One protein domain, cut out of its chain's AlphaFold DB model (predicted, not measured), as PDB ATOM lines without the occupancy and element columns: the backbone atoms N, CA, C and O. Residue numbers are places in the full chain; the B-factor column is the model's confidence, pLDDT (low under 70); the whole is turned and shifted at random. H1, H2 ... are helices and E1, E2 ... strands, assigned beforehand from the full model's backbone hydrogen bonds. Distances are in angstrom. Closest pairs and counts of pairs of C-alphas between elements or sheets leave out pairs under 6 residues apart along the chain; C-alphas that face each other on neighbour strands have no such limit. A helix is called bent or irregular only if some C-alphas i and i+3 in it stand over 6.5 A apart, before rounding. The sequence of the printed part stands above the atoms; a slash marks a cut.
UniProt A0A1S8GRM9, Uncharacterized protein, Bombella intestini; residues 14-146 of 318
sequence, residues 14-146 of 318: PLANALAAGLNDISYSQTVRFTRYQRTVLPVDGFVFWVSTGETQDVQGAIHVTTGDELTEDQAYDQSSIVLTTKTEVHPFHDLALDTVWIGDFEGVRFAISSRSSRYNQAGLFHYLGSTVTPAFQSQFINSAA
ATOM      1  N   PRO A  14     -49.826  -5.787   1.105       57.84
ATOM      2  CA  PRO A  14     -49.215  -4.454   1.092       57.84
ATOM      3  C   PRO A  14     -47.766  -4.455   1.592       57.84
ATOM      4  O   PRO A  14     -46.954  -3.679   1.107       57.84
ATOM      5  N   LEU A  15     -47.428  -5.369   2.510       50.75
ATOM      6  CA  LEU A  15     -46.070  -5.573   3.007       50.75
ATOM      7  C   LEU A  15     -45.145  -6.196   1.951       50.75
ATOM      8  O   LEU A  15     -44.017  -5.746   1.814       50.75
ATOM      9  N   ALA A  16     -45.607  -7.185   1.179       48.44
ATOM     10  CA  ALA A  16     -44.827  -7.756   0.078       48.44
ATOM     11  C   ALA A  16     -44.614  -6.740  -1.053       48.44
ATOM     12  O   ALA A  16     -43.525  -6.675  -1.613       48.44
ATOM     13  N   ASN A  17     -45.612  -5.897  -1.338       54.41
ATOM     14  CA  ASN A  17     -45.483  -4.815  -2.315       54.41
ATOM     15  C   ASN A  17     -44.575  -3.682  -1.809       54.41
ATOM     16  O   ASN A  17     -43.763  -3.182  -2.577       54.41
ATOM     17  N   ALA A  18     -44.658  -3.312  -0.527       57.03
ATOM     18  CA  ALA A  18     -43.761  -2.333   0.089       57.03
ATOM     19  C   ALA A  18     -42.322  -2.858   0.196       57.03
ATOM     20  O   ALA A  18     -41.378  -2.100   0.003       57.03
ATOM     21  N   LEU A  19     -42.145  -4.158   0.446       51.91
ATOM     22  CA  LEU A  19     -40.834  -4.795   0.468       51.91
ATOM     23  C   LEU A  19     -40.267  -4.944  -0.946       51.91
ATOM     24  O   LEU A  19     -39.093  -4.678  -1.127       51.91
ATOM     25  N   ALA A  20     -41.072  -5.301  -1.951       52.09
ATOM     26  CA  ALA A  20     -40.647  -5.327  -3.352       52.09
ATOM     27  C   ALA A  20     -40.321  -3.921  -3.885       52.09
ATOM     28  O   ALA A  20     -39.347  -3.762  -4.613       52.09
ATOM     29  N   ALA A  21     -41.081  -2.899  -3.479       52.91
ATOM     30  CA  ALA A  21     -40.772  -1.499  -3.760       52.91
ATOM     31  C   ALA A  21     -39.474  -1.059  -3.063       52.91
ATOM     32  O   ALA A  21     -38.596  -0.518  -3.720       52.91
ATOM     33  N   GLY A  22     -39.291  -1.392  -1.780       48.00
ATOM     34  CA  GLY A  22     -38.048  -1.129  -1.048       48.00
ATOM     35  C   GLY A  22     -36.841  -1.909  -1.587       48.00
ATOM     36  O   GLY A  22     -35.724  -1.407  -1.572       48.00
ATOM     37  N   LEU A  23     -37.047  -3.120  -2.117       44.88
ATOM     38  CA  LEU A  23     -36.007  -3.918  -2.773       44.88
ATOM     39  C   LEU A  23     -35.659  -3.368  -4.166       44.88
ATOM     40  O   LEU A  23     -34.513  -3.495  -4.589       44.88
ATOM     41  N   ASN A  24     -36.630  -2.762  -4.859       49.47
ATOM     42  CA  ASN A  24     -36.423  -2.036  -6.113       49.47
ATOM     43  C   ASN A  24     -35.688  -0.705  -5.896       49.47
ATOM     44  O   ASN A  24     -34.799  -0.391  -6.683       49.47
ATOM     45  N   ASP A  25     -35.969   0.012  -4.806       51.25
ATOM     46  CA  ASP A  25     -35.201   1.200  -4.392       51.25
ATOM     47  C   ASP A  25     -33.754   0.850  -4.009       51.25
ATOM     48  O   ASP A  25     -32.831   1.616  -4.265       51.25
ATOM     49  N   ILE A  26     -33.526  -0.344  -3.455       53.38
ATOM     50  CA  ILE A  26     -32.183  -0.886  -3.178       53.38
ATOM     51  C   ILE A  26     -31.614  -1.620  -4.416       53.38
ATOM     52  O   ILE A  26     -30.528  -2.209  -4.363       53.38
ATOM     53  N   SER A  27     -32.328  -1.647  -5.552       52.75
ATOM     54  CA  SER A  27     -31.941  -2.519  -6.660       52.75
ATOM     55  C   SER A  27     -30.634  -2.064  -7.301       52.75
ATOM     56  O   SER A  27     -30.502  -0.983  -7.862       52.75
ATOM     57  N   TYR A  28     -29.672  -2.983  -7.299       57.66
ATOM     58  CA  TYR A  28     -28.407  -2.914  -8.030       57.66
ATOM     59  C   TYR A  28     -28.588  -3.000  -9.563       57.66
ATOM     60  O   TYR A  28     -27.740  -3.562 -10.251       57.66
ATOM     61  N   SER A  29     -29.731  -2.557 -10.093       64.31
ATOM     62  CA  SER A  29     -30.100  -2.692 -11.507       64.31
ATOM     63  C   SER A  29     -29.767  -1.452 -12.338       64.31
ATOM     64  O   SER A  29     -29.911  -1.472 -13.561       64.31
ATOM     65  N   GLN A  30     -29.285  -0.383 -11.700       75.50
ATOM     66  CA  GLN A  30     -28.850   0.814 -12.404       75.50
ATOM     67  C   GLN A  30     -27.506   0.540 -13.078       75.50
ATOM     68  O   GLN A  30     -26.583   0.003 -12.467       75.50
ATOM     69  N   THR A  31     -27.406   0.902 -14.355       84.19
ATOM     70  CA  THR A  31     -26.150   0.853 -15.109       84.19
ATOM     71  C   THR A  31     -25.664   2.276 -15.324       84.19
ATOM     72  O   THR A  31     -26.380   3.086 -15.910       84.19
ATOM     73  N   VAL A  32     -24.451   2.569 -14.866       86.06
ATOM     74  CA  VAL A  32     -23.792   3.863 -15.062       86.06
ATOM     75  C   VAL A  32     -22.660   3.692 -16.047       86.06
ATOM     76  O   VAL A  32     -21.831   2.795 -15.887       86.06
ATOM     77  N   ARG A  33     -22.600   4.584 -17.033       89.44
ATOM     78  CA  ARG A  33     -21.494   4.628 -17.979       89.44
ATOM     79  C   ARG A  33     -20.410   5.556 -17.471       89.44
ATOM     80  O   ARG A  33     -20.652   6.740 -17.245       89.44
ATOM     81  N   PHE A  34     -19.206   5.022 -17.366       88.94
ATOM     82  CA  PHE A  34     -18.005   5.780 -17.068       88.94
ATOM     83  C   PHE A  34     -17.181   5.966 -18.329       88.94
ATOM     84  O   PHE A  34     -17.053   5.048 -19.132       88.94
ATOM     85  N   THR A  35     -16.600   7.149 -18.490       89.69
ATOM     86  CA  THR A  35     -15.624   7.447 -19.543       89.69
ATOM     87  C   THR A  35     -14.279   7.736 -18.897       89.69
ATOM     88  O   THR A  35     -14.212   8.493 -17.921       89.69
ATOM     89  N   ARG A  36     -13.209   7.138 -19.421       87.25
ATOM     90  CA  ARG A  36     -11.849   7.354 -18.926       87.25
ATOM     91  C   ARG A  36     -11.238   8.594 -19.558       87.25
ATOM     92  O   ARG A  36     -11.194   8.738 -20.783       87.25
ATOM     93  N   TYR A  37     -10.689   9.444 -18.706       86.75
ATOM     94  CA  TYR A  37      -9.939  10.628 -19.084       86.75
ATOM     95  C   TYR A  37      -8.485  10.512 -18.626       86.75
ATOM     96  O   TYR A  37      -8.205  10.044 -17.522       86.75
ATOM     97  N   GLN A  38      -7.566  10.976 -19.471       85.00
ATOM     98  CA  GLN A  38      -6.142  11.091 -19.170       85.00
ATOM     99  C   GLN A  38      -5.823  12.525 -18.739       85.00
ATOM    100  O   GLN A  38      -6.208  13.494 -19.401       85.00
ATOM    101  N   ARG A  39      -5.078  12.658 -17.646       82.00
ATOM    102  CA  ARG A  39      -4.536  13.917 -17.146       82.00
ATOM    103  C   ARG A  39      -3.485  14.440 -18.116       82.00
ATOM    104  O   ARG A  39      -2.486  13.780 -18.380       82.00
ATOM    105  N   THR A  40      -3.677  15.656 -18.598       77.00
ATOM    106  CA  THR A  40      -2.749  16.362 -19.479       77.00
ATOM    107  C   THR A  40      -2.516  17.757 -18.923       77.00
ATOM    108  O   THR A  40      -3.440  18.556 -18.820       77.00
ATOM    109  N   VAL A  41      -1.277  18.071 -18.555       70.88
ATOM    110  CA  VAL A  41      -0.915  19.422 -18.110       70.88
ATOM    111  C   VAL A  41      -0.334  20.167 -19.295       70.88
ATOM    112  O   VAL A  41       0.677  19.737 -19.854       70.88
ATOM    113  N   LEU A  42      -0.946  21.290 -19.666       67.94
ATOM    114  CA  LEU A  42      -0.286  22.206 -20.584       67.94
ATOM    115  C   LEU A  42       0.852  22.899 -19.822       67.94
ATOM    116  O   LEU A  42       0.605  23.523 -18.788       67.94
ATOM    117  N   PRO A  43       2.095  22.851 -20.323       59.91
ATOM    118  CA  PRO A  43       3.267  23.411 -19.645       59.91
ATOM    119  C   PRO A  43       3.344  24.932 -19.779       59.91
ATOM    120  O   PRO A  43       4.421  25.508 -19.774       59.91
ATOM    121  N   VAL A  44       2.197  25.575 -19.947       60.25
ATOM    122  CA  VAL A  44       2.062  26.997 -20.247       60.25
ATOM    123  C   VAL A  44       1.224  27.651 -19.173       60.25
ATOM    124  O   VAL A  44       1.594  28.690 -18.637       60.25
ATOM    125  N   ASP A  45       0.134  26.975 -18.818       65.25
ATOM    126  CA  ASP A  45      -0.953  27.605 -18.098       65.25
ATOM    127  C   ASP A  45      -1.161  27.034 -16.692       65.25
ATOM    128  O   ASP A  45      -1.908  27.588 -15.895       65.25
ATOM    129  N   GLY A  46      -0.531  25.898 -16.369       64.69
ATOM    130  CA  GLY A  46      -0.721  25.235 -15.076       64.69
ATOM    131  C   GLY A  46      -2.118  24.720 -14.797       64.69
ATOM    132  O   GLY A  46      -2.347  24.162 -13.729       64.69
ATOM    133  N   PHE A  47      -3.021  24.822 -15.766       74.69
ATOM    134  CA  PHE A  47      -4.278  24.104 -15.742       74.69
ATOM    135  C   PHE A  47      -4.064  22.653 -16.156       74.69
ATOM    136  O   PHE A  47      -3.243  22.313 -17.016       74.69
ATOM    137  N   VAL A  48      -4.836  21.793 -15.507       77.00
ATOM    138  CA  VAL A  48      -4.904  20.375 -15.806       77.00
ATOM    139  C   VAL A  48      -6.086  20.172 -16.737       77.00
ATOM    140  O   VAL A  48      -7.216  20.443 -16.359       77.00
ATOM    141  N   PHE A  49      -5.833  19.677 -17.940       83.00
ATOM    142  CA  PHE A  49      -6.874  19.231 -18.853       83.00
ATOM    143  C   PHE A  49      -7.047  17.723 -18.737       83.00
ATOM    144  O   PHE A  49      -6.084  16.969 -18.605       83.00
ATOM    145  N   TRP A  50      -8.286  17.276 -18.819       85.88
ATOM    146  CA  TRP A  50      -8.661  15.875 -18.842       85.88
ATOM    147  C   TRP A  50      -9.107  15.547 -20.260       85.88
ATOM    148  O   TRP A  50     -10.142  16.029 -20.721       85.88
ATOM    149  N   VAL A  51      -8.311  14.751 -20.972       86.19
ATOM    150  CA  VAL A  51      -8.583  14.372 -22.365       86.19
ATOM    151  C   VAL A  51      -9.265  13.016 -22.386       86.19
ATOM    152  O   VAL A  51      -8.744  12.058 -21.818       86.19
ATOM    153  N   SER A  52     -10.431  12.929 -23.024       86.38
ATOM    154  CA  SER A  52     -11.125  11.650 -23.188       86.38
ATOM    155  C   SER A  52     -10.248  10.669 -23.961       86.38
ATOM    156  O   SER A  52      -9.726  10.996 -25.026       86.38
ATOM    157  N   THR A  53     -10.113   9.458 -23.435       85.69
ATOM    158  CA  THR A  53      -9.433   8.347 -24.123       85.69
ATOM    159  C   THR A  53     -10.375   7.595 -25.068       85.69
ATOM    160  O   THR A  53      -9.937   6.740 -25.833       85.69
ATOM    161  N   GLY A  54     -11.681   7.884 -25.005       84.62
ATOM    162  CA  GLY A  54     -12.729   7.120 -25.687       84.62
ATOM    163  C   GLY A  54     -13.049   5.770 -25.037       84.62
ATOM    164  O   GLY A  54     -14.040   5.148 -25.407       84.62
ATOM    165  N   GLU A  55     -12.259   5.325 -24.055       86.88
ATOM    166  CA  GLU A  55     -12.529   4.108 -23.293       86.88
ATOM    167  C   GLU A  55     -13.719   4.329 -22.351       86.88
ATOM    168  O   GLU A  55     -13.760   5.295 -21.579       86.88
ATOM    169  N   THR A  56     -14.695   3.422 -22.418       89.50
ATOM    170  CA  THR A  56     -15.901   3.463 -21.589       89.50
ATOM    171  C   THR A  56     -16.099   2.166 -20.824       89.50
ATOM    172  O   THR A  56     -15.876   1.088 -21.369       89.50
ATOM    173  N   GLN A  57     -16.601   2.275 -19.598       86.94
ATOM    174  CA  GLN A  57     -16.909   1.154 -18.720       86.94
ATOM    175  C   GLN A  57     -18.336   1.308 -18.191       86.94
ATOM    176  O   GLN A  57     -18.632   2.260 -17.469       86.94
ATOM    177  N   ASP A  58     -19.209   0.358 -18.513       88.56
ATOM    178  CA  ASP A  58     -20.531   0.274 -17.896       88.56
ATOM    179  C   ASP A  58     -20.428  -0.494 -16.574       88.56
ATOM    180  O   ASP A  58     -19.829  -1.573 -16.498       88.56
ATOM    181  N   VAL A  59     -21.001   0.072 -15.514       85.62
ATOM    182  CA  VAL A  59     -20.968  -0.492 -14.163       85.62
ATOM    183  C   VAL A  59     -22.386  -0.629 -13.637       85.62
ATOM    184  O   VAL A  59     -23.132   0.347 -13.586       85.62
ATOM    185  N   GLN A  60     -22.745  -1.843 -13.218       86.00
ATOM    186  CA  GLN A  60     -24.018  -2.114 -12.560       86.00
ATOM    187  C   GLN A  60     -23.898  -1.952 -11.048       86.00
ATOM    188  O   GLN A  60     -23.001  -2.517 -10.415       86.00
ATOM    189  N   GLY A  61     -24.820  -1.201 -10.458       83.12
ATOM    190  CA  GLY A  61     -24.816  -0.940  -9.031       83.12
ATOM    191  C   GLY A  61     -26.048  -0.192  -8.554       83.12
ATOM    192  O   GLY A  61     -27.005   0.010  -9.295       83.12
ATOM    193  N   ALA A  62     -26.017   0.182  -7.282       82.31
ATOM    194  CA  ALA A  62     -26.957   1.116  -6.687       82.31
ATOM    195  C   ALA A  62     -26.231   2.446  -6.472       82.31
ATOM    196  O   ALA A  62     -25.143   2.464  -5.886       82.31
ATOM    197  N   ILE A  63     -26.815   3.540  -6.954       79.88
ATOM    198  CA  ILE A  63     -26.284   4.885  -6.757       79.88
ATOM    199  C   ILE A  63     -27.097   5.575  -5.677       79.88
ATOM    200  O   ILE A  63     -28.323   5.614  -5.730       79.88
ATOM    201  N   HIS A  64     -26.400   6.172  -4.724       80.81
ATOM    202  CA  HIS A  64     -26.985   7.123  -3.802       80.81
ATOM    203  C   HIS A  64     -26.407   8.505  -4.090       80.81
ATOM    204  O   HIS A  64     -25.194   8.696  -4.002       80.81
ATOM    205  N   VAL A  65     -27.272   9.458  -4.427       78.44
ATOM    206  CA  VAL A  65     -26.896  10.853  -4.666       78.44
ATOM    207  C   VAL A  65     -27.372  11.681  -3.481       78.44
ATOM    208  O   VAL A  65     -28.527  11.607  -3.073       78.44
ATOM    209  N   THR A  66     -26.472  12.460  -2.898       80.25
ATOM    210  CA  THR A  66     -26.805  13.463  -1.888       80.25
ATOM    211  C   THR A  66     -26.425  14.818  -2.440       80.25
ATOM    212  O   THR A  66     -25.242  15.093  -2.609       80.25
ATOM    213  N   THR A  67     -27.428  15.634  -2.739       78.44
ATOM    214  CA  THR A  67     -27.241  16.977  -3.288       78.44
ATOM    215  C   THR A  67     -27.338  18.010  -2.175       78.44
ATOM    216  O   THR A  67     -28.255  17.954  -1.355       78.44
ATOM    217  N   GLY A  68     -26.379  18.928  -2.147       76.19
ATOM    218  CA  GLY A  68     -26.461  20.182  -1.414       76.19
ATOM    219  C   GLY A  68     -26.318  21.355  -2.375       76.19
ATOM    220  O   GLY A  68     -25.716  21.212  -3.438       76.19
ATOM    221  N   ASP A  69     -26.853  22.505  -1.987       78.44
ATOM    222  CA  ASP A  69     -26.713  23.735  -2.759       78.44
ATOM    223  C   ASP A  69     -25.476  24.486  -2.262       78.44
ATOM    224  O   ASP A  69     -25.341  24.743  -1.063       78.44
ATOM    225  N   GLU A  70     -24.587  24.851  -3.180       77.44
ATOM    226  CA  GLU A  70     -23.451  25.723  -2.905       77.44
ATOM    227  C   GLU A  70     -23.659  27.072  -3.591       77.44
ATOM    228  O   GLU A  70     -23.974  27.166  -4.783       77.44
ATOM    229  N   LEU A  71     -23.474  28.137  -2.813       73.62
ATOM    230  CA  LEU A  71     -23.560  29.511  -3.283       73.62
ATOM    231  C   LEU A  71     -22.295  30.253  -2.865       73.62
ATOM    232  O   LEU A  71     -22.094  30.564  -1.689       73.62
ATOM    233  N   THR A  72     -21.463  30.563  -3.848       79.56
ATOM    234  CA  THR A  72     -20.312  31.449  -3.707       79.56
ATOM    235  C   THR A  72     -20.635  32.823  -4.294       79.56
ATOM    236  O   THR A  72     -21.709  33.059  -4.846       79.56
ATOM    237  N   GLU A  73     -19.710  33.772  -4.149       75.94
ATOM    238  CA  GLU A  73     -19.859  35.116  -4.722       75.94
ATOM    239  C   GLU A  73     -19.961  35.091  -6.258       75.94
ATOM    240  O   GLU A  73     -20.628  35.932  -6.859       75.94
ATOM    241  N   ASP A  74     -19.314  34.113  -6.889       73.81
ATOM    242  CA  ASP A  74     -19.135  34.001  -8.331       73.81
ATOM    243  C   ASP A  74     -19.909  32.836  -8.972       73.81
ATOM    244  O   ASP A  74     -20.038  32.803 -10.199       73.81
ATOM    245  N   GLN A  75     -20.420  31.879  -8.185       76.50
ATOM    246  CA  GLN A  75     -21.092  30.676  -8.686       76.50
ATOM    247  C   GLN A  75     -22.247  30.234  -7.779       76.50
ATOM    248  O   GLN A  75     -22.178  30.305  -6.558       76.50
ATOM    249  N   ALA A  76     -23.301  29.708  -8.400       78.38
ATOM    250  CA  ALA A  76     -24.370  28.975  -7.732       78.38
ATOM    251  C   ALA A  76     -24.491  27.620  -8.425       78.38
ATOM    252  O   ALA A  76     -24.669  27.580  -9.648       78.38
ATOM    253  N   TYR A  77     -24.335  26.526  -7.686       78.00
ATOM    254  CA  TYR A  77     -24.423  25.188  -8.258       78.00
ATOM    255  C   TYR A  77     -24.771  24.132  -7.216       78.00
ATOM    256  O   TYR A  77     -24.508  24.282  -6.025       78.00
ATOM    257  N   ASP A  78     -25.297  23.022  -7.710       76.19
ATOM    258  CA  ASP A  78     -25.629  21.862  -6.900       76.19
ATOM    259  C   ASP A  78     -24.360  21.017  -6.710       76.19
ATOM    260  O   ASP A  78     -23.806  20.453  -7.664       76.19
ATOM    261  N   GLN A  79     -23.865  20.931  -5.478       79.69
ATOM    262  CA  GLN A  79     -22.780  20.028  -5.125       79.69
ATOM    263  C   GLN A  79     -23.363  18.682  -4.693       79.69
ATOM    264  O   GLN A  79     -23.872  18.524  -3.582       79.69
ATOM    265  N   SER A  80     -23.249  17.679  -5.563       79.31
ATOM    266  CA  SER A  80     -23.665  16.316  -5.236       79.31
ATOM    267  C   SER A  80     -22.483  15.441  -4.819       79.31
ATOM    268  O   SER A  80     -21.433  15.395  -5.468       79.31
ATOM    269  N   SER A  81     -22.677  14.708  -3.726       81.06
ATOM    270  CA  SER A  81     -21.856  13.569  -3.329       81.06
ATOM    271  C   SER A  81     -22.539  12.291  -3.789       81.06
ATOM    272  O   SER A  81     -23.746  12.118  -3.600       81.06
ATOM    273  N   ILE A  82     -21.777  11.403  -4.419       80.94
ATOM    274  CA  ILE A  82     -22.295  10.184  -5.028       80.94
ATOM    275  C   ILE A  82     -21.620   8.978  -4.394       80.94
ATOM    276  O   ILE A  82     -20.395   8.888  -4.335       80.94
ATOM    277  N   VAL A  83     -22.435   8.028  -3.943       83.25
ATOM    278  CA  VAL A  83     -21.987   6.731  -3.438       83.25
ATOM    279  C   VAL A  83     -22.487   5.650  -4.383       83.25
ATOM    280  O   VAL A  83     -23.680   5.359  -4.433       83.25
ATOM    281  N   LEU A  84     -21.574   5.033  -5.128       81.88
ATOM    282  CA  LEU A  84     -21.866   3.888  -5.986       81.88
ATOM    283  C   LEU A  84     -21.540   2.594  -5.240       81.88
ATOM    284  O   LEU A  84     -20.387   2.352  -4.887       81.88
ATOM    285  N   THR A  85     -22.537   1.734  -5.044       81.94
ATOM    286  CA  THR A  85     -22.352   0.414  -4.430       81.94
ATOM    287  C   THR A  85     -22.523  -0.694  -5.460       81.94
ATOM    288  O   THR A  85     -23.530  -0.756  -6.161       81.94
ATOM    289  N   THR A  86     -21.553  -1.601  -5.530       79.88
ATOM    290  CA  THR A  86     -21.521  -2.708  -6.501       79.88
ATOM    291  C   THR A  86     -21.325  -4.053  -5.798       79.88
ATOM    292  O   THR A  86     -20.745  -4.115  -4.711       79.88
ATOM    293  N   LYS A  87     -21.814  -5.139  -6.417       76.50
ATOM    294  CA  LYS A  87     -21.613  -6.530  -5.951       76.50
ATOM    295  C   LYS A  87     -20.331  -7.166  -6.489       76.50
ATOM    296  O   LYS A  87     -19.848  -8.151  -5.944       76.50
ATOM    297  N   THR A  88     -19.814  -6.633  -7.589       76.69
ATOM    298  CA  THR A  88     -18.580  -7.078  -8.237       76.69
ATOM    299  C   THR A  88     -17.554  -5.970  -8.146       76.69
ATOM    300  O   THR A  88     -17.886  -4.803  -8.346       76.69
ATOM    301  N   GLU A  89     -16.306  -6.329  -7.872       75.69
ATOM    302  CA  GLU A  89     -15.222  -5.356  -7.848       75.69
ATOM    303  C   GLU A  89     -15.049  -4.719  -9.234       75.69
ATOM    304  O   GLU A  89     -15.074  -5.404 -10.258       75.69
ATOM    305  N   VAL A  90     -14.870  -3.399  -9.268       76.19
ATOM    306  CA  VAL A  90     -14.632  -2.632 -10.494       76.19
ATOM    307  C   VAL A  90     -13.156  -2.269 -10.502       76.19
ATOM    308  O   VAL A  90     -12.775  -1.165 -10.122       76.19
ATOM    309  N   HIS A  91     -12.315  -3.229 -10.889       72.19
ATOM    310  CA  HIS A  91     -10.852  -3.093 -10.872       72.19
ATOM    311  C   HIS A  91     -10.315  -1.776 -11.478       72.19
ATOM    312  O   HIS A  91      -9.440  -1.178 -10.846       72.19
ATOM    313  N   PRO A  92     -10.874  -1.232 -12.585       70.62
ATOM    314  CA  PRO A  92     -10.406   0.035 -13.159       70.62
ATOM    315  C   PRO A  92     -10.463   1.257 -12.224       70.62
ATOM    316  O   PRO A  92      -9.779   2.243 -12.480       70.62
ATOM    317  N   PHE A  93     -11.258   1.222 -11.147       70.31
ATOM    318  CA  PHE A  93     -11.329   2.308 -10.156       70.31
ATOM    319  C   PHE A  93     -10.293   2.176  -9.029       70.31
ATOM    320  O   PHE A  93     -10.091   3.115  -8.258       70.31
ATOM    321  N   HIS A  94      -9.646   1.015  -8.902       62.66
ATOM    322  CA  HIS A  94      -8.601   0.762  -7.900       62.66
ATOM    323  C   HIS A  94      -7.217   1.031  -8.479       62.66
ATOM    324  O   HIS A  94      -6.370   1.615  -7.797       62.66
ATOM    325  N   ASP A  95      -7.040   0.695  -9.756       59.31
ATOM    326  CA  ASP A  95      -5.845   0.970 -10.552       59.31
ATOM    327  C   ASP A  95      -5.903   2.375 -11.168       59.31
ATOM    328  O   ASP A  95      -5.630   2.568 -12.353       59.31
ATOM    329  N   LEU A  96      -6.279   3.380 -10.367       57.84
ATOM    330  CA  LEU A  96      -6.123   4.774 -10.772       57.84
ATOM    331  C   LEU A  96      -4.622   5.045 -10.906       57.84
ATOM    332  O   LEU A  96      -3.932   5.327  -9.923       57.84
ATOM    333  N   ALA A  97      -4.113   4.925 -12.132       60.12
ATOM    334  CA  ALA A  97      -2.856   5.547 -12.502       60.12
ATOM    335  C   ALA A  97      -2.965   7.038 -12.145       60.12
ATOM    336  O   ALA A  97      -4.035   7.632 -12.311       60.12
ATOM    337  N   LEU A  98      -1.879   7.618 -11.620       63.66
ATOM    338  CA  LEU A  98      -1.804   8.980 -11.050       63.66
ATOM    339  C   LEU A  98      -2.258  10.088 -12.027       63.66
ATOM    340  O   LEU A  98      -2.421  11.250 -11.670       63.66
ATOM    341  N   ASP A  99      -2.446   9.717 -13.281       74.12
ATOM    342  CA  ASP A  99      -2.741  10.516 -14.448       74.12
ATOM    343  C   ASP A  99      -4.029  10.067 -15.164       74.12
ATOM    344  O   ASP A  99      -4.229  10.395 -16.331       74.12
ATOM    345  N   THR A 100      -4.933   9.350 -14.491       78.94
ATOM    346  CA  THR A 100      -6.229   8.944 -15.062       78.94
ATOM    347  C   THR A 100      -7.391   9.153 -14.102       78.94
ATOM    348  O   THR A 100      -7.253   8.988 -12.894       78.94
ATOM    349  N   VAL A 101      -8.556   9.503 -14.649       83.31
ATOM    350  CA  VAL A 101      -9.808   9.628 -13.894       83.31
ATOM    351  C   VAL A 101     -10.960   9.025 -14.686       83.31
ATOM    352  O   VAL A 101     -11.012   9.120 -15.913       83.31
ATOM    353  N   TRP A 102     -11.904   8.418 -13.974       86.19
ATOM    354  CA  TRP A 102     -13.159   7.945 -14.543       86.19
ATOM    355  C   TRP A 102     -14.279   8.917 -14.188       86.19
ATOM    356  O   TRP A 102     -14.516   9.195 -13.010       86.19
ATOM    357  N   ILE A 103     -14.957   9.428 -15.216       89.06
ATOM    358  CA  ILE A 103     -16.102  10.328 -15.071       89.06
ATOM    359  C   ILE A 103     -17.373   9.565 -15.415       89.06
ATOM    360  O   ILE A 103     -17.501   9.054 -16.530       89.06
ATOM    361  N   GLY A 104     -18.287   9.485 -14.454       88.81
ATOM    362  CA  GLY A 104     -19.631   8.954 -14.644       88.81
ATOM    363  C   GLY A 104     -20.593  10.056 -15.071       88.81
ATOM    364  O   GLY A 104     -20.416  11.216 -14.694       88.81
ATOM    365  N   ASP A 105     -21.602   9.680 -15.849       86.50
ATOM    366  CA  ASP A 105     -22.775  10.509 -16.121       86.50
ATOM    367  C   ASP A 105     -24.015   9.792 -15.582       86.50
ATOM    368  O   ASP A 105     -24.261   8.627 -15.912       86.50
ATOM    369  N   PHE A 106     -24.759  10.472 -14.715       81.06
ATOM    370  CA  PHE A 106     -26.032   9.988 -14.205       81.06
ATOM    371  C   PHE A 106     -27.026  11.146 -14.153       81.06
ATOM    372  O   PHE A 106     -26.763  12.156 -13.509       81.06
ATOM    373  N   GLU A 107     -28.145  11.011 -14.870       77.62
ATOM    374  CA  GLU A 107     -29.196  12.038 -14.964       77.62
ATOM    375  C   GLU A 107     -28.670  13.428 -15.387       77.62
ATOM    376  O   GLU A 107     -29.193  14.461 -14.978       77.62
ATOM    377  N   GLY A 108     -27.624  13.465 -16.226       75.50
ATOM    378  CA  GLY A 108     -26.984  14.705 -16.683       75.50
ATOM    379  C   GLY A 108     -26.004  15.325 -15.679       75.50
ATOM    380  O   GLY A 108     -25.390  16.350 -15.980       75.50
ATOM    381  N   VAL A 109     -25.813  14.704 -14.511       77.81
ATOM    382  CA  VAL A 109     -24.790  15.084 -13.533       77.81
ATOM    383  C   VAL A 109     -23.513  14.300 -13.815       77.81
ATOM    384  O   VAL A 109     -23.480  13.069 -13.745       77.81
ATOM    385  N   ARG A 110     -22.432  15.028 -14.110       86.75
ATOM    386  CA  ARG A 110     -21.096  14.450 -14.300       86.75
ATOM    387  C   ARG A 110     -20.344  14.426 -12.981       86.75
ATOM    388  O   ARG A 110     -20.193  15.463 -12.337       86.75
ATOM    389  N   PHE A 111     -19.806  13.273 -12.610       86.31
ATOM    390  CA  PHE A 111     -19.075  13.110 -11.357       86.31
ATOM    391  C   PHE A 111     -17.785  12.328 -11.545       86.31
ATOM    392  O   PHE A 111     -17.701  11.411 -12.361       86.31
ATOM    393  N   ALA A 112     -16.774  12.699 -10.768       86.75
ATOM    394  CA  ALA A 112     -15.505  11.996 -10.705       86.75
ATOM    395  C   ALA A 112     -15.498  11.073  -9.489       86.75
ATOM    396  O   ALA A 112     -15.868  11.494  -8.394       86.75
ATOM    397  N   ILE A 113     -15.045   9.833  -9.662       77.94
ATOM    398  CA  ILE A 113     -14.784   8.931  -8.536       77.94
ATOM    399  C   ILE A 113     -13.374   9.218  -8.014       77.94
ATOM    400  O   ILE A 113     -12.390   9.009  -8.726       77.94
ATOM    401  N   SER A 114     -13.270   9.706  -6.776       60.94
ATOM    402  CA  SER A 114     -11.999  10.073  -6.147       60.94
ATOM    403  C   SER A 114     -11.545   8.984  -5.170       60.94
ATOM    404  O   SER A 114     -11.929   8.939  -4.010       60.94
ATOM    405  N   SER A 115     -10.646   8.119  -5.643       57.22
ATOM    406  CA  SER A 115      -9.847   7.168  -4.854       57.22
ATOM    407  C   SER A 115     -10.570   6.055  -4.059       57.22
ATOM    408  O   SER A 115     -11.530   6.254  -3.324       57.22
ATOM    409  N   ARG A 116     -10.003   4.848  -4.201       55.03
ATOM    410  CA  ARG A 116      -9.876   3.745  -3.225       55.03
ATOM    411  C   ARG A 116     -10.973   3.661  -2.160       55.03
ATOM    412  O   ARG A 116     -10.858   4.187  -1.056       55.03
ATOM    413  N   SER A 117     -11.996   2.890  -2.498       47.22
ATOM    414  CA  SER A 117     -13.065   2.481  -1.601       47.22
ATOM    415  C   SER A 117     -12.568   1.896  -0.274       47.22
ATOM    416  O   SER A 117     -11.591   1.143  -0.216       47.22
ATOM    417  N   SER A 118     -13.313   2.181   0.797       52.34
ATOM    418  CA  SER A 118     -13.306   1.342   1.995       52.34
ATOM    419  C   SER A 118     -13.803  -0.051   1.598       52.34
ATOM    420  O   SER A 118     -14.914  -0.206   1.085       52.34
ATOM    421  N   ARG A 119     -12.959  -1.069   1.784       55.31
ATOM    422  CA  ARG A 119     -13.295  -2.464   1.482       55.31
ATOM    423  C   ARG A 119     -14.011  -3.079   2.674       55.31
ATOM    424  O   ARG A 119     -13.385  -3.335   3.702       55.31
ATOM    425  N   TYR A 120     -15.295  -3.395   2.522       51.66
ATOM    426  CA  TYR A 120     -16.013  -4.208   3.503       51.66
ATOM    427  C   TYR A 120     -16.010  -5.680   3.069       51.66
ATOM    428  O   TYR A 120     -17.012  -6.232   2.617       51.66
ATOM    429  N   ASN A 121     -14.848  -6.333   3.219       54.75
ATOM    430  CA  ASN A 121     -14.615  -7.722   2.788       54.75
ATOM    431  C   ASN A 121     -15.641  -8.729   3.345       54.75
ATOM    432  O   ASN A 121     -15.852  -9.780   2.753       54.75
ATOM    433  N   GLN A 122     -16.286  -8.422   4.475       50.03
ATOM    434  CA  GLN A 122     -17.262  -9.308   5.118       50.03
ATOM    435  C   GLN A 122     -18.631  -9.348   4.418       50.03
ATOM    436  O   GLN A 122     -19.368 -10.308   4.623       50.03
ATOM    437  N   ALA A 123     -18.979  -8.343   3.603       61.66
ATOM    438  CA  ALA A 123     -20.296  -8.234   2.965       61.66
ATOM    439  C   ALA A 123     -20.282  -8.478   1.445       61.66
ATOM    440  O   ALA A 123     -21.346  -8.555   0.837       61.66
ATOM    441  N   GLY A 124     -19.101  -8.591   0.820       67.31
ATOM    442  CA  GLY A 124     -18.982  -8.738  -0.638       67.31
ATOM    443  C   GLY A 124     -19.502  -7.525  -1.422       67.31
ATOM    444  O   GLY A 124     -19.952  -7.679  -2.554       67.31
ATOM    445  N   LEU A 125     -19.482  -6.336  -0.807       73.31
ATOM    446  CA  LEU A 125     -19.917  -5.074  -1.407       73.31
ATOM    447  C   LEU A 125     -18.742  -4.105  -1.533       73.31
ATOM    448  O   LEU A 125     -17.880  -4.032  -0.653       73.31
ATOM    449  N   PHE A 126     -18.745  -3.334  -2.618       76.69
ATOM    450  CA  PHE A 126     -17.724  -2.330  -2.912       76.69
ATOM    451  C   PHE A 126     -18.378  -0.956  -3.054       76.69
ATOM    452  O   PHE A 126     -19.285  -0.800  -3.873       76.69
ATOM    453  N   HIS A 127     -17.904   0.020  -2.275       78.12
ATOM    454  CA  HIS A 127     -18.453   1.379  -2.220       78.12
ATOM    455  C   HIS A 127     -17.489   2.398  -2.821       78.12
ATOM    456  O   HIS A 127     -16.437   2.654  -2.245       78.12
ATOM    457  N   TYR A 128     -17.851   3.022  -3.930       79.81
ATOM    458  CA  TYR A 128     -17.064   4.075  -4.560       79.81
ATOM    459  C   TYR A 128     -17.673   5.432  -4.238       79.81
ATOM    460  O   TYR A 128     -18.874   5.628  -4.411       79.81
ATOM    461  N   LEU A 129     -16.836   6.349  -3.762       80.38
ATOM    462  CA  LEU A 129     -17.221   7.723  -3.473       80.38
ATOM    463  C   LEU A 129     -16.819   8.606  -4.652       80.38
ATOM    464  O   LEU A 129     -15.711   8.497  -5.179       80.38
ATOM    465  N   GLY A 130     -17.730   9.475  -5.063       81.44
ATOM    466  CA  GLY A 130     -17.485  10.464  -6.093       81.44
ATOM    467  C   GLY A 130     -18.104  11.804  -5.748       81.44
ATOM    468  O   GLY A 130     -19.004  11.906  -4.915       81.44
ATOM    469  N   SER A 131     -17.607  12.838  -6.407       84.06
ATOM    470  CA  SER A 131     -18.103  14.206  -6.287       84.06
ATOM    471  C   SER A 131     -18.406  14.772  -7.665       84.06
ATOM    472  O   SER A 131     -17.686  14.482  -8.630       84.06
ATOM    473  N   THR A 132     -19.443  15.600  -7.759       86.69
ATOM    474  CA  THR A 132     -19.786  16.311  -8.993       86.69
ATOM    475  C   THR A 132     -18.608  17.143  -9.500       86.69
ATOM    476  O   THR A 132     -17.906  17.802  -8.731       86.69
ATOM    477  N   VAL A 133     -18.395  17.122 -10.815       85.50
ATOM    478  CA  VAL A 133     -17.471  18.041 -11.484       85.50
ATOM    479  C   VAL A 133     -18.122  19.419 -11.504       85.50
ATOM    480  O   VAL A 133     -19.131  19.616 -12.186       85.50
ATOM    481  N   THR A 134     -17.559  20.372 -10.761       84.06
ATOM    482  CA  THR A 134     -18.156  21.710 -10.654       84.06
ATOM    483  C   THR A 134     -18.132  22.442 -12.005       84.06
ATOM    484  O   THR A 134     -17.265  22.162 -12.845       84.06
ATOM    485  N   PRO A 135     -19.054  23.399 -12.238       81.56
ATOM    486  CA  PRO A 135     -19.136  24.132 -13.504       81.56
ATOM    487  C   PRO A 135     -17.807  24.764 -13.939       81.56
ATOM    488  O   PRO A 135     -17.454  24.707 -15.116       81.56
ATOM    489  N   ALA A 136     -17.025  25.275 -12.983       83.88
ATOM    490  CA  ALA A 136     -15.716  25.885 -13.224       83.88
ATOM    491  C   ALA A 136     -14.706  24.949 -13.914       83.88
ATOM    492  O   ALA A 136     -13.845  25.411 -14.662       83.88
ATOM    493  N   PHE A 137     -14.804  23.637 -13.674       83.88
ATOM    494  CA  PHE A 137     -13.883  22.640 -14.225       83.88
ATOM    495  C   PHE A 137     -14.385  22.000 -15.520       83.88
ATOM    496  O   PHE A 137     -13.621  21.289 -16.169       83.88
ATOM    497  N   GLN A 138     -15.632  22.237 -15.943       82.31
ATOM    498  CA  GLN A 138     -16.196  21.545 -17.107       82.31
ATOM    499  C   GLN A 138     -15.417  21.807 -18.401       82.31
ATOM    500  O   GLN A 138     -15.222  20.883 -19.189       82.31
ATOM    501  N   SER A 139     -14.910  23.028 -18.595       83.50
ATOM    502  CA  SER A 139     -14.096  23.400 -19.762       83.50
ATOM    503  C   SER A 139     -12.738  22.689 -19.817       83.50
ATOM    504  O   SER A 139     -12.121  22.629 -20.879       83.50
ATOM    505  N   GLN A 140     -12.281  22.119 -18.698       84.81
ATOM    506  CA  GLN A 140     -11.034  21.360 -18.625       84.81
ATOM    507  C   GLN A 140     -11.211  19.902 -19.075       84.81
ATOM    508  O   GLN A 140     -10.217  19.231 -19.344       84.81
ATOM    509  N   PHE A 141     -12.447  19.407 -19.217       85.25
ATOM    510  CA  PHE A 141     -12.737  18.080 -19.768       85.25
ATOM    511  C   PHE A 141     -12.985  18.172 -21.273       85.25
ATOM    512  O   PHE A 141     -14.074  18.536 -21.714       85.25
ATOM    513  N   ILE A 142     -11.985  17.797 -22.067       85.94
ATOM    514  CA  ILE A 142     -12.034  17.885 -23.528       85.94
ATOM    515  C   ILE A 142     -12.122  16.505 -24.178       85.94
ATOM    516  O   ILE A 142     -11.606  15.506 -23.677       85.94
ATOM    517  N   ASN A 143     -12.770  16.449 -25.338       82.75
ATOM    518  CA  ASN A 143     -13.034  15.187 -26.030       82.75
ATOM    519  C   ASN A 143     -11.864  14.718 -26.905       82.75
ATOM    520  O   ASN A 143     -11.829  13.555 -27.287       82.75
ATOM    521  N   SER A 144     -10.926  15.606 -27.253       80.00
ATOM    522  CA  SER A 144      -9.759  15.245 -28.061       80.00
ATOM    523  C   SER A 144      -8.572  16.175 -27.818       80.00
ATOM    524  O   SER A 144      -8.747  17.370 -27.574       80.00
ATOM    525  N   ALA A 145      -7.356  15.645 -27.971       72.75
ATOM    526  CA  ALA A 145      -6.123  16.429 -27.879       72.75
ATOM    527  C   ALA A 145      -6.005  17.498 -28.985       72.75
ATOM    528  O   ALA A 145      -5.314  18.496 -28.803       72.75
ATOM    529  N   ALA A 146      -6.711  17.338 -30.113       74.94
ATOM    530  CA  ALA A 146      -6.740  18.331 -31.188       74.94
ATOM    531  C   ALA A 146      -7.325  19.680 -30.728       74.94
ATOM    532  O   ALA A 146      -6.930  20.725 -31.240       74.94
TER     533      ALA A 146
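Overview. This is residues 14 to 146 of the 318 residues of an uncharacterized protein of Bombella intestini (UniProt A0A1S8GRM9). Six strands form a small closed barrel, with the short helix H2 packed beside its strands; helix H1 leads into E1, and its residues 14 to 23 stick out as an arm. The 133 printed residues hold H1, E1 to E6 and H2 in chain order; round the antiparallel ring run E1, E2, E3, E6, E5, E4 and back to E1. The class is mixed; the whole is only just compact, close to loose, with a radius of gyration of the C-alphas of 17.0 A, and elongated, spanning 62 by 36 by 24 A.

Along the chain. H1, residues 14 to 25, starts at C-alpha 14 (-49.215, -4.454, 1.092) and is 16.1 A long. E1 is residues 30 to 41, 34.0 A; E2, residues 48 to 71, 24.3 A from end to end, bends by 144 degrees at residue 55. E3 is residues 76 to 86, 31.8 A; E4 100 to 106; E5 109 to 113; E6 125 to 132, 22.7 A. H2, residues 135 to 140, ends at C-alpha 140 (-11.034, 21.360, -18.625); it is irregular, with C-alphas 136 and 139 7.2 A apart.

Arrangement. E1 E2 E3 and E4 E5 E6 are meanders, each strand the antiparallel neighbour of the one before. E1 to E4 and E3 to E6 are Greek keys, a meander of three plus a strand, first and fourth being antiparallel neighbours. E2 pairs with E1 over 48 to 61 (N 34 and O 57, 2.8 A) and with E3 over 62 to 71 (N 66 and O 81, 2.8 A). E3 and E6 have N 84 and O 128 at 2.9 A; E6 and E5, N 112 and O 131 at 2.9 A; E5 and E4, N 104 and O 111 at 2.9 A; E4 and E1, N 37 and O 101 at 2.8 A. H2 is on the barrel at the sheet's level, height 3.3 A; its closest C-alpha pair with E2 is Phe 49 and Gln 140, 4.7 A. H1 is not on the barrel. In H1 every O i to N i+4 pair is within hydrogen-bond range; in H2 0 of 2 are, against 2 of 3 O i to N i+3 pairs.

Size, cuts and confidence. The C-alphas of Pro 14 and Val 44, the two farthest apart, are 63.8 A apart. The printed part has no cut; the links E3 to E4 and E5 to E6 are long. Mean pLDDT of the printed part is 74.2, under 70 at residues 14 to 29, 42 to 46, 94 to 98 and 114 to 124.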